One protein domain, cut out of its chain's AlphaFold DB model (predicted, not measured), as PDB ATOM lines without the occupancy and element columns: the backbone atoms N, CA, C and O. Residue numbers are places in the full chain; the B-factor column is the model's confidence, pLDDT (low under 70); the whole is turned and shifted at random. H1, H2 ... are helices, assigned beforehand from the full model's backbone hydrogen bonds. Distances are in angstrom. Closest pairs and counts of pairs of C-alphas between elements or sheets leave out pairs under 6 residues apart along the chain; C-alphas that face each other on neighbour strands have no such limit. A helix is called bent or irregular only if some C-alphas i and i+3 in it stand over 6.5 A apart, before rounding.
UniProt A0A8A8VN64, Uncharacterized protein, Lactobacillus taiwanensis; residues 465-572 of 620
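Overview. This is residues 465 to 572 of the 620 residues of an uncharacterized protein of Lactobacillus taiwanensis (UniProt A0A8A8VN64). A core helix, H3, is crossed nearly at right angles by two helices, H1 at its first part and H6 farther along, and the short H5 also packs on it. H2 lies toward one end of the long axis of the whole, and H7 reaches out to the other end, near H3 but touching no helix. The printed part has 108 residues with seven named helices, H1 to H7 in order along the chain, and no named strand; the class is all helix. The whole is compact, with a radius of gyration of the C-alphas of 14.4 A, and its spans of 45 by 30 by 20 A make it only just elongated.

Arrangement. H1, residues 474 to 486, and H2, residues 494 to 500, form a helical hairpin; they only just touch, with 3 pairs of C-alphas within 8 A, the closest being those of Ile 484 and Gln 497, 6.3 A apart. They run opposite ways at a shallow tilt of 26 degrees. H3, residues 503 to 517, is the hub, touching four helices. With its residues 503 to 507 alone it touches H1, about perpendicular at 81 degrees; the closest C-alphas are those of Leu 477 and Val 506, 6.5 A apart. H4, residues 528 to 532, only just touches H3, with 3 pairs of C-alphas within 8 A, the closest being those of Ser 516 and Thr 528 at 6.2 A. H5, residues 537 to 540, touches H3, where the C-alphas of Arg 509 and Phe 539 are the closest at 6.7 A; H4 and H5 touch only at the corner, with the C-alphas of Tyr 531 and Phe 539 closest at 5.7 A. H6, residues 543 to 556, is irregular: C-alphas 544 and 547 are 8.2 A apart. With residues 549 to 553 alone it touches H3, about perpendicular at 87 degrees, the C-alphas of Tyr 514 and Ile 550 being closest at 6.3 A. With residues 544 to 549 alone it touches H1, opposite ways at a shallow tilt of 27 degrees, the C-alphas of Ile 476 and Val 545 being closest at 6.2 A. H7, residues 560 to 572, is close to H3 but not clearly touching, with the C-alphas of Val 515 and Lys 561 closest at 7.4 A; it is apart from H1, H2, H4 and H5. In H1, H2, H4 and H7 every O i to N i+4 pair is within hydrogen-bond range, in H3 10 of 11 and in H6 8 of 10, while H5 is too short for such a pair.

Along the chain. H1 begins at C-alpha 474, (56.956, -1.305, -13.982), and is 17.9 A long from first to last C-alpha. H2 measures 9.8 A, H3 20.8 A, H4 6.5 A, H5 5.0 A, H6 20.1 A and H7 18.7 A. H3 begins at C-alpha 503, (56.963, 7.663, -11.794), and H7 ends at C-alpha 572, (21.358, 7.132, -5.341).

Size, cuts and confidence. The two C-alphas farthest apart are those of Glu 489 and Glu 570, at 44.7 A. The printed part has no cut and no long link; the links H1 to H2 and H3 to H4 are short and the others tight. The mean pLDDT of the printed part is 90.5, and residues 488 to 490 are under 70.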
ATOM      1  N   GLU A 465      59.026   0.889   0.131       83.38
ATOM      2  CA  GLU A 465      59.550   1.335  -1.161       83.38
ATOM      3  C   GLU A 465      58.417   1.996  -1.967       83.38
ATOM      4  O   GLU A 465      57.309   1.460  -2.047       83.38
ATOM      5  N   GLN A 466      58.702   3.153  -2.578       90.75
ATOM      6  CA  GLN A 466      57.730   3.958  -3.329       90.75
ATOM      7  C   GLN A 466      57.078   3.140  -4.458       90.75
ATOM      8  O   GLN A 466      57.776   2.617  -5.332       90.75
ATOM      9  N   LEU A 467      55.745   3.038  -4.454       95.50
ATOM     10  CA  LEU A 467      55.006   2.056  -5.261       95.50
ATOM     11  C   LEU A 467      55.257   2.185  -6.766       95.50
ATOM     12  O   LEU A 467      55.431   1.180  -7.453       95.50
ATOM     13  N   SER A 468      55.336   3.415  -7.269       96.50
ATOM     14  CA  SER A 468      55.612   3.729  -8.673       96.50
ATOM     15  C   SER A 468      56.992   3.286  -9.171       96.50
ATOM     16  O   SER A 468      57.207   3.221 -10.381       96.50
ATOM     17  N   LEU A 469      57.925   2.964  -8.270       92.81
ATOM     18  CA  LEU A 469      59.261   2.454  -8.595       92.81
ATOM     19  C   LEU A 469      59.370   0.923  -8.478       92.81
ATOM     20  O   LEU A 469      60.379   0.355  -8.906       92.81
ATOM     21  N   LYS A 470      58.355   0.246  -7.927       90.94
ATOM     22  CA  LYS A 470      58.349  -1.211  -7.744       90.94
ATOM     23  C   LYS A 470      58.164  -1.956  -9.070       90.94
ATOM     24  O   LYS A 470      57.517  -1.486 -10.005       90.94
ATOM     25  N   THR A 471      58.708  -3.169  -9.131       86.88
ATOM     26  CA  THR A 471      58.681  -4.034 -10.326       86.88
ATOM     27  C   THR A 471      57.282  -4.528 -10.707       86.88
ATOM     28  O   THR A 471      57.067  -4.888 -11.861       86.88
ATOM     29  N   ASP A 472      56.319  -4.505  -9.782       91.69
ATOM     30  CA  ASP A 472      54.910  -4.827 -10.048       91.69
ATOM     31  C   ASP A 472      54.157  -3.699 -10.783       91.69
ATOM     32  O   ASP A 472      53.231  -3.982 -11.539       91.69
ATOM     33  N   PHE A 473      54.590  -2.440 -10.643       96.12
ATOM     34  CA  PHE A 473      54.062  -1.301 -11.407       96.12
ATOM     35  C   PHE A 473      54.835  -1.032 -12.717       96.12
ATOM     36  O   PHE A 473      54.363  -0.286 -13.580       96.12
ATOM     37  N   GLU A 474      56.012  -1.645 -12.904       92.12
ATOM     38  CA  GLU A 474      56.956  -1.305 -13.982       92.12
ATOM     39  C   GLU A 474      56.341  -1.397 -15.396       92.12
ATOM     40  O   GLU A 474      56.616  -0.538 -16.234       92.12
ATOM     41  N   LEU A 475      55.459  -2.368 -15.663       93.44
ATOM     42  CA  LEU A 475      54.780  -2.513 -16.962       93.44
ATOM     43  C   LEU A 475      53.827  -1.342 -17.267       93.44
ATOM     44  O   LEU A 475      53.812  -0.830 -18.390       93.44
ATOM     45  N   ILE A 476      53.061  -0.893 -16.269       97.31
ATOM     46  CA  ILE A 476      52.123   0.232 -16.397       97.31
ATOM     47  C   ILE A 476      52.916   1.522 -16.629       97.31
ATOM     48  O   ILE A 476      52.609   2.284 -17.549       97.31
ATOM     49  N   LEU A 477      53.987   1.720 -15.850       96.69
ATOM     50  CA  LEU A 477      54.889   2.862 -15.974       96.69
ATOM     51  C   LEU A 477      55.556   2.926 -17.355       96.69
ATOM     52  O   LEU A 477      55.445   3.949 -18.033       96.69
ATOM     53  N   GLN A 478      56.202   1.843 -17.801       93.62
ATOM     54  CA  GLN A 478      56.871   1.806 -19.105       93.62
ATOM     55  C   GLN A 478      55.885   2.054 -20.256       93.62
ATOM     56  O   GLN A 478      56.202   2.803 -21.182       93.62
ATOM     57  N   SER A 479      54.679   1.476 -20.206       94.25
ATOM     58  CA  SER A 479      53.657   1.683 -21.239       94.25
ATOM     59  C   SER A 479      53.185   3.141 -21.301       94.25
ATOM     60  O   SER A 479      53.190   3.747 -22.377       94.25
ATOM     61  N   ALA A 480      52.883   3.748 -20.148       94.69
ATOM     62  CA  ALA A 480      52.468   5.146 -20.071       94.69
ATOM     63  C   ALA A 480      53.569   6.104 -20.563       94.69
ATOM     64  O   ALA A 480      53.298   6.983 -21.385       94.69
ATOM     65  N   GLN A 481      54.821   5.896 -20.135       93.69
ATOM     66  CA  GLN A 481      55.987   6.662 -20.597       93.69
ATOM     67  C   GLN A 481      56.168   6.553 -22.119       93.69
ATOM     68  O   GLN A 481      56.242   7.573 -22.808       93.69
ATOM     69  N   ASN A 482      56.175   5.329 -22.661       91.88
ATOM     70  CA  ASN A 482      56.300   5.086 -24.100       91.88
ATOM     71  C   ASN A 482      55.183   5.789 -24.886       91.88
ATOM     72  O   ASN A 482      55.459   6.442 -25.894       91.88
ATOM     73  N   TYR A 483      53.936   5.725 -24.408       91.50
ATOM     74  CA  TYR A 483      52.813   6.417 -25.038       91.50
ATOM     75  C   TYR A 483      52.998   7.941 -25.029       91.50
ATOM     76  O   TYR A 483      52.862   8.569 -26.080       91.50
ATOM     77  N   ILE A 484      53.350   8.538 -23.883       90.81
ATOM     78  CA  ILE A 484      53.536   9.993 -23.722       90.81
ATOM     79  C   ILE A 484      54.623  10.522 -24.666       90.81
ATOM     80  O   ILE A 484      54.405  11.525 -25.353       90.81
ATOM     81  N   PHE A 485      55.770   9.839 -24.743       88.62
ATOM     82  CA  PHE A 485      56.868  10.247 -25.621       88.62
ATOM     83  C   PHE A 485      56.578   9.972 -27.109       88.62
ATOM     84  O   PHE A 485      57.004  10.760 -27.954       88.62
ATOM     85  N   SER A 486      55.787   8.941 -27.448       87.94
ATOM     86  CA  SER A 486      55.432   8.616 -28.845       87.94
ATOM     87  C   SER A 486      54.697   9.738 -29.595       87.94
ATOM     88  O   SER A 486      54.758   9.795 -30.821       87.94
ATOM     89  N   LYS A 487      54.007  10.639 -28.880       81.94
ATOM     90  CA  LYS A 487      53.207  11.725 -29.479       81.94
ATOM     91  C   LYS A 487      54.033  12.929 -29.947       81.94
ATOM     92  O   LYS A 487      53.519  13.739 -30.715       81.94
ATOM     93  N   GLY A 488      55.288  13.046 -29.503       67.31
ATOM     94  CA  GLY A 488      56.177  14.166 -29.831       67.31
ATOM     95  C   GLY A 488      55.734  15.531 -29.275       67.31
ATOM     96  O   GLY A 488      54.656  15.685 -28.700       67.31
ATOM     97  N   GLU A 489      56.583  16.545 -29.465       66.00
ATOM     98  CA  GLU A 489      56.390  17.876 -28.859       66.00
ATOM     99  C   GLU A 489      55.172  18.649 -29.403       66.00
ATOM    100  O   GLU A 489      54.719  19.615 -28.789       66.00
ATOM    101  N   GLY A 490      54.614  18.221 -30.543       62.59
ATOM    102  CA  GLY A 490      53.447  18.846 -31.171       62.59
ATOM    103  C   GLY A 490      52.136  18.686 -30.390       62.59
ATOM    104  O   GLY A 490      51.190  19.419 -30.664       62.59
ATOM    105  N   PHE A 491      52.072  17.764 -29.420       71.38
ATOM    106  CA  PHE A 491      50.897  17.574 -28.556       71.38
ATOM    107  C   PHE A 491      51.106  18.162 -27.149       71.38
ATOM    108  O   PHE A 491      50.217  18.797 -26.582       71.38
ATOM    109  N   LEU A 492      52.295  17.971 -26.576       76.44
ATOM    110  CA  LEU A 492      52.710  18.527 -25.288       76.44
ATOM    111  C   LEU A 492      54.157  18.989 -25.403       76.44
ATOM    112  O   LEU A 492      54.989  18.241 -25.902       76.44
ATOM    113  N   SER A 493      54.486  20.161 -24.856       83.25
ATOM    114  CA  SER A 493      55.890  20.559 -24.725       83.25
ATOM    115  C   SER A 493      56.668  19.525 -23.906       83.25
ATOM    116  O   SER A 493      56.145  18.980 -22.929       83.25
ATOM    117  N   SER A 494      57.931  19.282 -24.255       82.50
ATOM    118  CA  SER A 494      58.767  18.255 -23.616       82.50
ATOM    119  C   SER A 494      58.895  18.417 -22.096       82.50
ATOM    120  O   SER A 494      58.962  17.425 -21.380       82.50
ATOM    121  N   SER A 495      58.804  19.644 -21.568       83.19
ATOM    122  CA  SER A 495      58.677  19.894 -20.121       83.19
ATOM    123  C   SER A 495      57.435  19.222 -19.502       83.19
ATOM    124  O   SER A 495      57.545  18.538 -18.484       83.19
ATOM    125  N   LYS A 496      56.263  19.328 -20.149       84.38
ATOM    126  CA  LYS A 496      55.032  18.643 -19.715       84.38
ATOM    127  C   LYS A 496      55.089  17.131 -19.939       84.38
ATOM    128  O   LYS A 496      54.573  16.398 -19.102       84.38
ATOM    129  N   GLN A 497      55.710  16.669 -21.027       86.75
ATOM    130  CA  GLN A 497      55.910  15.232 -21.263       86.75
ATOM    131  C   GLN A 497      56.784  14.616 -20.167       86.75
ATOM    132  O   GLN A 497      56.376  13.637 -19.556       86.75
ATOM    133  N   ASN A 498      57.929  15.232 -19.859       88.25
ATOM    134  CA  ASN A 498      58.825  14.790 -18.788       88.25
ATOM    135  C   ASN A 498      58.114  14.767 -17.429       88.25
ATOM    136  O   ASN A 498      58.263  13.800 -16.694       88.25
ATOM    137  N   TYR A 499      57.314  15.795 -17.119       89.50
ATOM    138  CA  TYR A 499      56.506  15.864 -15.899       89.50
ATOM    139  C   TYR A 499      55.500  14.701 -15.799       89.50
ATOM    140  O   TYR A 499      55.570  13.917 -14.852       89.50
ATOM    141  N   PHE A 500      54.637  14.521 -16.808       91.81
ATOM    142  CA  PHE A 500      53.662  13.418 -16.856       91.81
ATOM    143  C   PHE A 500      54.308  12.024 -16.919       91.81
ATOM    144  O   PHE A 500      53.649  11.047 -16.584       91.81
ATOM    145  N   ALA A 501      55.569  11.922 -17.348       93.19
ATOM    146  CA  ALA A 501      56.328  10.678 -17.432       93.19
ATOM    147  C   ALA A 501      57.149  10.348 -16.167       93.19
ATOM    148  O   ALA A 501      57.809   9.304 -16.142       93.19
ATOM    149  N   THR A 502      57.145  11.194 -15.125       94.88
ATOM    150  CA  THR A 502      57.807  10.836 -13.855       94.88
ATOM    151  C   THR A 502      57.005   9.760 -13.099       94.88
ATOM    152  O   THR A 502      55.775   9.764 -13.179       94.88
ATOM    153  N   PRO A 503      57.650   8.822 -12.376       96.88
ATOM    154  CA  PRO A 503      56.963   7.663 -11.794       96.88
ATOM    155  C   PRO A 503      55.759   8.006 -10.906       96.88
ATOM    156  O   PRO A 503      54.663   7.488 -11.136       96.88
ATOM    157  N   THR A 504      55.922   8.933  -9.958       96.12
ATOM    158  CA  THR A 504      54.846   9.339  -9.037       96.12
ATOM    159  C   THR A 504      53.663   9.996  -9.758       96.12
ATOM    160  O   THR A 504      52.505   9.788  -9.405       96.12
ATOM    161  N   GLU A 505      53.943  10.746 -10.826       96.62
ATOM    162  CA  GLU A 505      52.963  11.443 -11.665       96.62
ATOM    163  C   GLU A 505      52.181  10.476 -12.568       96.62
ATOM    164  O   GLU A 505      50.997  10.701 -12.841       96.62
ATOM    165  N   VAL A 506      52.801   9.377 -13.007       97.75
ATOM    166  CA  VAL A 506      52.091   8.277 -13.676       97.75
ATOM    167  C   VAL A 506      51.210   7.532 -12.674       97.75
ATOM    168  O   VAL A 506      50.038   7.291 -12.961       97.75
ATOM    169  N   PHE A 507      51.718   7.212 -11.480       98.44
ATOM    170  CA  PHE A 507      50.956   6.482 -10.461       98.44
ATOM    171  C   PHE A 507      49.739   7.257  -9.948       98.44
ATOM    172  O   PHE A 507      48.647   6.694  -9.893       98.44
ATOM    173  N   ALA A 508      49.874   8.551  -9.639       97.88
ATOM    174  CA  ALA A 508      48.747   9.370  -9.186       97.88
ATOM    175  C   ALA A 508      47.612   9.423 -10.227       97.88
ATOM    176  O   ALA A 508      46.438   9.291  -9.875       97.88
ATOM    177  N   ARG A 509      47.949   9.516 -11.524       96.94
ATOM    178  CA  ARG A 509      46.964   9.473 -12.623       96.94
ATOM    179  C   ARG A 509      46.388   8.081 -12.851       96.94
ATOM    180  O   ARG A 509      45.204   7.968 -13.156       96.94
ATOM    181  N   ALA A 510      47.190   7.034 -12.670       97.88
ATOM    182  CA  ALA A 510      46.717   5.656 -12.720       97.88
ATOM    183  C   ALA A 510      45.717   5.370 -11.584       97.88
ATOM    184  O   ALA A 510      44.706   4.708 -11.817       97.88
ATOM    185  N   PHE A 511      45.947   5.926 -10.388       98.12
ATOM    186  CA  PHE A 511      45.036   5.829  -9.248       98.12
ATOM    187  C   PHE A 511      43.725   6.595  -9.479       98.12
ATOM    188  O   PHE A 511      42.658   6.013  -9.291       98.12
ATOM    189  N   GLU A 512      43.775   7.849  -9.957       95.81
ATOM    190  CA  GLU A 512      42.569   8.583 -10.390       95.81
ATOM    191  C   GLU A 512      41.752   7.774 -11.409       95.81
ATOM    192  O   GLU A 512      40.542   7.594 -11.257       95.81
ATOM    193  N   PHE A 513      42.429   7.269 -12.445       96.06
ATOM    194  CA  PHE A 513      41.810   6.491 -13.509       96.06
ATOM    195  C   PHE A 513      41.188   5.202 -12.958       96.06
ATOM    196  O   PHE A 513      40.066   4.866 -13.332       96.06
ATOM    197  N   TYR A 514      41.854   4.506 -12.034       97.62
ATOM    198  CA  TYR A 514      41.307   3.324 -11.369       97.62
ATOM    199  C   TYR A 514      40.018   3.629 -10.596       97.62
ATOM    200  O   TYR A 514      39.006   2.967 -10.833       97.62
ATOM    201  N   VAL A 515      40.000   4.645  -9.723       96.62
ATOM    202  CA  VAL A 515      38.789   4.938  -8.931       96.62
ATOM    203  C   VAL A 515      37.650   5.509  -9.786       96.62
ATOM    204  O   VAL A 515      36.491   5.192  -9.525       96.62
ATOM    205  N   SER A 516      37.949   6.229 -10.875       94.75
ATOM    206  CA  SER A 516      36.946   6.591 -11.892       94.75
ATOM    207  C   SER A 516      36.387   5.355 -12.619       94.75
ATOM    208  O   SER A 516      35.184   5.268 -12.843       94.75
ATOM    209  N   ASN A 517      37.208   4.334 -12.904       93.69
ATOM    210  CA  ASN A 517      36.730   3.048 -13.443       93.69
ATOM    211  C   ASN A 517      35.974   2.189 -12.406       93.69
ATOM    212  O   ASN A 517      35.215   1.303 -12.795       93.69
ATOM    213  N   CYS A 518      36.115   2.475 -11.108       94.44
ATOM    214  CA  CYS A 518      35.222   1.974 -10.055       94.44
ATOM    215  C   CYS A 518      33.897   2.767  -9.973       94.44
ATOM    216  O   CYS A 518      33.037   2.437  -9.161       94.44
ATOM    217  N   ASN A 519      33.712   3.768 -10.843       92.50
ATOM    218  CA  ASN A 519      32.599   4.718 -10.897       92.50
ATOM    219  C   ASN A 519      32.546   5.715  -9.726       92.50
ATOM    220  O   ASN A 519      31.459   6.170  -9.382       92.50
ATOM    221  N   LEU A 520      33.672   6.069  -9.093       92.62
ATOM    222  CA  LEU A 520      33.666   7.115  -8.064       92.62
ATOM    223  C   LEU A 520      33.201   8.453  -8.661       92.62
ATOM    224  O   LEU A 520      33.842   8.974  -9.570       92.62
ATOM    225  N   ASP A 521      32.113   8.998  -8.117       87.50
ATOM    226  CA  ASP A 521      31.461  10.236  -8.556       87.50
ATOM    227  C   ASP A 521      31.212  11.155  -7.341       87.50
ATOM    228  O   ASP A 521      30.382  10.852  -6.474       87.50
ATOM    229  N   ASN A 522      31.966  12.256  -7.239       89.19
ATOM    230  CA  ASN A 522      31.905  13.258  -6.163       89.19
ATOM    231  C   ASN A 522      32.671  14.547  -6.541       89.19
ATOM    232  O   ASN A 522      33.396  14.569  -7.535       89.19
ATOM    233  N   ASP A 523      32.590  15.596  -5.716       87.50
ATOM    234  CA  ASP A 523      33.291  16.883  -5.927       87.50
ATOM    235  C   ASP A 523      34.838  16.783  -5.951       87.50
ATOM    236  O   ASP A 523      35.533  17.751  -6.273       87.50
ATOM    237  N   PHE A 524      35.409  15.631  -5.586       90.25
ATOM    238  CA  PHE A 524      36.848  15.436  -5.360       90.25
ATOM    239  C   PHE A 524      37.566  14.721  -6.511       90.25
ATOM    240  O   PHE A 524      38.789  14.543  -6.470       90.25
ATOM    241  N   ILE A 525      36.822  14.346  -7.551       89.50
ATOM    242  CA  ILE A 525      37.301  13.709  -8.779       89.50
ATOM    243  C   ILE A 525      36.757  14.458 -10.007       89.50
ATOM    244  O   ILE A 525      35.847  15.279  -9.900       89.50
ATOM    245  N   LYS A 526      37.359  14.244 -11.180       87.00
ATOM    246  CA  LYS A 526      36.880  14.827 -12.446       87.00
ATOM    247  C   LYS A 526      35.714  14.004 -12.997       87.00
ATOM    248  O   LYS A 526      35.548  12.842 -12.634       87.00
ATOM    249  N   ASP A 527      34.954  14.570 -13.929       85.56
ATOM    250  CA  ASP A 527      33.895  13.829 -14.620       85.56
ATOM    251  C   ASP A 527      34.495  12.647 -15.404       85.56
ATOM    252  O   ASP A 527      35.546  12.782 -16.040       85.56
ATOM    253  N   THR A 528      33.817  11.497 -15.413       85.44
ATOM    254  CA  THR A 528      34.294  10.261 -16.066       85.44
ATOM    255  C   THR A 528      34.670  10.457 -17.545       85.44
ATOM    256  O   THR A 528      35.631   9.855 -18.029       85.44
ATOM    257  N   GLU A 529      33.990  11.360 -18.258       85.50
ATOM    258  CA  GLU A 529      34.323  11.733 -19.641       85.50
ATOM    259  C   GLU A 529      35.748  12.299 -19.786       85.50
ATOM    260  O   GLU A 529      36.428  12.019 -20.777       85.50
ATOM    261  N   GLN A 530      36.256  13.034 -18.789       84.50
ATOM    262  CA  GLN A 530      37.607  13.610 -18.821       84.50
ATOM    263  C   GLN A 530      38.707  12.534 -18.777       84.50
ATOM    264  O   GLN A 530      39.787  12.745 -19.339       84.50
ATOM    265  N   TYR A 531      38.429  11.389 -18.144       85.81
ATOM    266  CA  TYR A 531      39.316  10.221 -18.087       85.81
ATOM    267  C   TYR A 531      39.205   9.331 -19.334       85.81
ATOM    268  O   TYR A 531      40.179   8.680 -19.713       85.81
ATOM    269  N   GLN A 532      38.038   9.306 -19.987       83.75
ATOM    270  CA  GLN A 532      37.797   8.536 -21.215       83.75
ATOM    271  C   GLN A 532      38.210   9.281 -22.499       83.75
ATOM    272  O   GLN A 532      38.405   8.655 -23.541       83.75
ATOM    273  N   ASN A 533      38.378  10.606 -22.441       82.94
ATOM    274  CA  ASN A 533      38.777  11.435 -23.577       82.94
ATOM    275  C   ASN A 533      40.154  11.025 -24.143       82.94
ATOM    276  O   ASN A 533      41.198  11.239 -23.526       82.94
ATOM    277  N   SER A 534      40.166  10.506 -25.373       79.56
ATOM    278  CA  SER A 534      41.373  10.028 -26.061       79.56
ATOM    279  C   SER A 534      42.429  11.115 -26.312       79.56
ATOM    280  O   SER A 534      43.621  10.799 -26.395       79.56
ATOM    281  N   GLN A 535      42.031  12.391 -26.377       80.44
ATOM    282  CA  GLN A 535      42.952  13.525 -26.505       80.44
ATOM    283  C   GLN A 535      43.572  13.956 -25.167       80.44
ATOM    284  O   GLN A 535      44.544  14.714 -25.156       80.44
ATOM    285  N   ASN A 536      43.078  13.456 -24.033       83.94
ATOM    286  CA  ASN A 536      43.663  13.741 -22.731       83.94
ATOM    287  C   ASN A 536      44.844  12.795 -22.443       83.94
ATOM    288  O   ASN A 536      44.683  11.767 -21.785       83.94
ATOM    289  N   LEU A 537      46.049  13.146 -22.917       83.25
ATOM    290  CA  LEU A 537      47.270  12.332 -22.737       83.25
ATOM    291  C   LEU A 537      47.618  12.011 -21.271       83.25
ATOM    292  O   LEU A 537      48.386  11.083 -21.028       83.25
ATOM    293  N   ALA A 538      47.052  12.742 -20.305       84.62
ATOM    294  CA  ALA A 538      47.168  12.435 -18.883       84.62
ATOM    295  C   ALA A 538      46.565  11.061 -18.516       84.62
ATOM    296  O   ALA A 538      47.004  10.459 -17.540       84.62
ATOM    297  N   PHE A 539      45.597  10.561 -19.297       90.62
ATOM    298  CA  PHE A 539      44.898   9.295 -19.040       90.62
ATOM    299  C   PHE A 539      44.828   8.362 -20.258       90.62
ATOM    300  O   PHE A 539      44.854   7.144 -20.092       90.62
ATOM    301  N   SER A 540      44.826   8.882 -21.494       90.56
ATOM    302  CA  SER A 540      44.803   8.030 -22.696       90.56
ATOM    303  C   SER A 540      46.085   7.205 -22.894       90.56
ATOM    304  O   SER A 540      46.077   6.228 -23.644       90.56
ATOM    305  N   CYS A 541      47.146   7.508 -22.139       91.81
ATOM    306  CA  CYS A 541      48.341   6.679 -21.997       91.81
ATOM    307  C   CYS A 541      48.091   5.311 -21.334       91.81
ATOM    308  O   CYS A 541      48.818   4.366 -21.626       91.81
ATOM    309  N   PHE A 542      47.032   5.162 -20.529       94.62
ATOM    310  CA  PHE A 542      46.666   3.883 -19.905       94.62
ATOM    311  C   PHE A 542      45.796   2.982 -20.792       94.62
ATOM    312  O   PHE A 542      45.526   1.843 -20.422       94.62
ATOM    313  N   SER A 543      45.364   3.458 -21.966       88.69
ATOM    314  CA  SER A 543      44.446   2.732 -22.862       88.69
ATOM    315  C   SER A 543      44.890   1.295 -23.174       88.69
ATOM    316  O   SER A 543      44.079   0.375 -23.085       88.69
ATOM    317  N   ASN A 544      46.181   1.094 -23.452       89.00
ATOM    318  CA  ASN A 544      46.758  -0.207 -23.808       89.00
ATOM    319  C   ASN A 544      47.106  -1.114 -22.607       89.00
ATOM    320  O   ASN A 544      47.470  -2.263 -22.823       89.00
ATOM    321  N   VAL A 545      47.027  -0.613 -21.368       94.94
ATOM    322  CA  VAL A 545      47.363  -1.346 -20.121       94.94
ATOM    323  C   VAL A 545      46.251  -1.242 -19.073       94.94
ATOM    324  O   VAL A 545      46.478  -1.388 -17.873       94.94
ATOM    325  N   LYS A 546      45.015  -0.970 -19.514       95.31
ATOM    326  CA  LYS A 546      43.858  -0.790 -18.627       95.31
ATOM    327  C   LYS A 546      43.594  -2.028 -17.763       95.31
ATOM    328  O   LYS A 546      43.271  -1.879 -16.589       95.31
ATOM    329  N   SER A 547      43.738  -3.227 -18.328       96.00
ATOM    330  CA  SER A 547      43.551  -4.486 -17.598       96.00
ATOM    331  C   SER A 547      44.612  -4.669 -16.514       96.00
ATOM    332  O   SER A 547      44.271  -4.960 -15.373       96.00
ATOM    333  N   ASP A 548      45.883  -4.432 -16.841       97.31
ATOM    334  CA  ASP A 548      47.007  -4.553 -15.908       97.31
ATOM    335  C   ASP A 548      46.921  -3.518 -14.781       97.31
ATOM    336  O   ASP A 548      47.143  -3.850 -13.622       97.31
ATOM    337  N   LEU A 549      46.508  -2.287 -15.102       97.69
ATOM    338  CA  LEU A 549      46.240  -1.219 -14.138       97.69
ATOM    339  C   LEU A 549      45.107  -1.587 -13.170       97.69
ATOM    340  O   LEU A 549      45.255  -1.400 -11.963       97.69
ATOM    341  N   ILE A 550      43.990  -2.125 -13.672       97.25
ATOM    342  CA  ILE A 550      42.880  -2.574 -12.817       97.25
ATOM    343  C   ILE A 550      43.332  -3.741 -11.936       97.25
ATOM    344  O   ILE A 550      43.132  -3.689 -10.728       97.25
ATOM    345  N   ASN A 551      44.012  -4.739 -12.506       97.81
ATOM    346  CA  ASN A 551      44.549  -5.877 -11.758       97.81
ATOM    347  C   ASN A 551      45.561  -5.435 -10.688       97.81
ATOM    348  O   ASN A 551      45.562  -5.981  -9.589       97.81
ATOM    349  N   TYR A 552      46.412  -4.447 -10.974       98.25
ATOM    350  CA  TYR A 552      47.373  -3.902 -10.016       98.25
ATOM    351  C   TYR A 552      46.666  -3.294  -8.799       98.25
ATOM    352  O   TYR A 552      46.965  -3.666  -7.663       98.25
ATOM    353  N   PHE A 553      45.692  -2.407  -9.016       98.06
ATOM    354  CA  PHE A 553      44.983  -1.753  -7.913       98.06
ATOM    355  C   PHE A 553      43.974  -2.665  -7.203       98.06
ATOM    356  O   PHE A 553      43.843  -2.547  -5.989       98.06
ATOM    357  N   ASP A 554      43.333  -3.614  -7.894       97.62
ATOM    358  CA  ASP A 554      42.494  -4.639  -7.253       97.62
ATOM    359  C   ASP A 554      43.334  -5.572  -6.351       97.62
ATOM    360  O   ASP A 554      42.865  -5.974  -5.290       97.62
ATOM    361  N   ASN A 555      44.593  -5.874  -6.702       96.81
ATOM    362  CA  ASN A 555      45.502  -6.627  -5.821       96.81
ATOM    363  C   ASN A 555      46.064  -5.774  -4.668       96.81
ATOM    364  O   ASN A 555      46.209  -6.268  -3.551       96.81
ATOM    365  N   LEU A 556      46.394  -4.502  -4.921       96.50
ATOM    366  CA  LEU A 556      46.953  -3.588  -3.917       96.50
ATOM    367  C   LEU A 556      45.902  -3.152  -2.878       96.50
ATOM    368  O   LEU A 556      46.210  -3.018  -1.694       96.50
ATOM    369  N   LEU A 557      44.669  -2.898  -3.326       95.81
ATOM    370  CA  LEU A 557      43.597  -2.237  -2.576       95.81
ATOM    371  C   LEU A 557      42.263  -3.018  -2.670       95.81
ATOM    372  O   LEU A 557      41.233  -2.410  -2.969       95.81
ATOM    373  N   PRO A 558      42.221  -4.334  -2.373       94.38
ATOM    374  CA  PRO A 558      41.119  -5.232  -2.762       94.38
ATOM    375  C   PRO A 558      39.723  -4.818  -2.278       94.38
ATOM    376  O   PRO A 558      38.730  -5.127  -2.920       94.38
ATOM    377  N   ASN A 559      39.636  -4.072  -1.174       94.06
ATOM    378  CA  ASN A 559      38.370  -3.613  -0.598       94.06
ATOM    379  C   ASN A 559      37.962  -2.188  -1.038       94.06
ATOM    380  O   ASN A 559      37.062  -1.611  -0.429       94.06
ATOM    381  N   LEU A 560      38.666  -1.541  -1.977       96.31
ATOM    382  CA  LEU A 560      38.378  -0.153  -2.380       96.31
ATOM    383  C   LEU A 560      37.219  -0.078  -3.382       96.31
ATOM    384  O   LEU A 560      36.317   0.741  -3.220       96.31
ATOM    385  N   LYS A 561      37.229  -0.967  -4.377       95.75
ATOM    386  CA  LYS A 561      36.218  -1.089  -5.434       95.75
ATOM    387  C   LYS A 561      34.804  -1.231  -4.866       95.75
ATOM    388  O   LYS A 561      33.930  -0.428  -5.184       95.75
ATOM    389  N   ASP A 562      34.611  -2.182  -3.956       94.12
ATOM    390  CA  ASP A 562      33.299  -2.473  -3.368       94.12
ATOM    391  C   ASP A 562      32.775  -1.304  -2.522       94.12
ATOM    392  O   ASP A 562      31.620  -0.917  -2.669       94.12
ATOM    393  N   LYS A 563      33.640  -0.637  -1.744       95.31
ATOM    394  CA  LYS A 563      33.270   0.570  -0.977       95.31
ATOM    395  C   LYS A 563      32.812   1.727  -1.862       95.31
ATOM    396  O   LYS A 563      31.956   2.507  -1.453       95.31
ATOM    397  N   ILE A 564      33.383   1.870  -3.061       95.94
ATOM    398  CA  ILE A 564      32.953   2.889  -4.030       95.94
ATOM    399  C   ILE A 564      31.559   2.537  -4.580       95.94
ATOM    400  O   ILE A 564      30.705   3.417  -4.688       95.94
ATOM    401  N   LEU A 565      31.287   1.256  -4.845       91.94
ATOM    402  CA  LEU A 565      29.961   0.789  -5.266       91.94
ATOM    403  C   LEU A 565      28.905   0.966  -4.154       91.94
ATOM    404  O   LEU A 565      27.806   1.451  -4.431       91.94
ATOM    405  N   GLU A 566      29.243   0.654  -2.899       91.62
ATOM    406  CA  GLU A 566      28.398   0.915  -1.721       91.62
ATOM    407  C   GLU A 566      28.093   2.413  -1.554       91.62
ATOM    408  O   GLU A 566      26.937   2.799  -1.368       91.62
ATOM    409  N   TYR A 567      29.115   3.268  -1.679       92.62
ATOM    410  CA  TYR A 567      28.986   4.725  -1.604       92.62
ATOM    411  C   TYR A 567      28.014   5.284  -2.650       92.62
ATOM    412  O   TYR A 567      27.125   6.071  -2.314       92.62
ATOM    413  N   ASN A 568      28.147   4.849  -3.904       89.62
ATOM    414  CA  ASN A 568      27.268   5.278  -4.989       89.62
ATOM    415  C   ASN A 568      25.820   4.823  -4.754       89.62
ATOM    416  O   ASN A 568      24.893   5.616  -4.898       89.62
ATOM    417  N   PHE A 569      25.617   3.585  -4.298       87.19
ATOM    418  CA  PHE A 569      24.288   3.065  -3.960       87.19
ATOM    419  C   PHE A 569      23.631   3.827  -2.791       87.19
ATOM    420  O   PHE A 569      22.417   4.049  -2.786       87.19
ATOM    421  N   GLU A 570      24.417   4.296  -1.815       86.38
ATOM    422  CA  GLU A 570      23.939   5.232  -0.793       86.38
ATOM    423  C   GLU A 570      23.605   6.625  -1.348       86.38
ATOM    424  O   GLU A 570      22.645   7.245  -0.876       86.38
ATOM    425  N   LYS A 571      24.378   7.128  -2.320       83.50
ATOM    426  CA  LYS A 571      24.150   8.419  -2.994       83.50
ATOM    427  C   LYS A 571      22.821   8.393  -3.760       83.50
ATOM    428  O   LYS A 571      21.967   9.245  -3.520       83.50
ATOM    429  N   GLU A 572      22.596   7.361  -4.576       81.88
ATOM    430  CA  GLU A 572      21.358   7.132  -5.341       81.88
ATOM    431  C   GLU A 572      20.111   7.019  -4.450       81.88
ATOM    432  O   GLU A 572      19.089   7.655  -4.713       81.88
TER     433      GLU A 572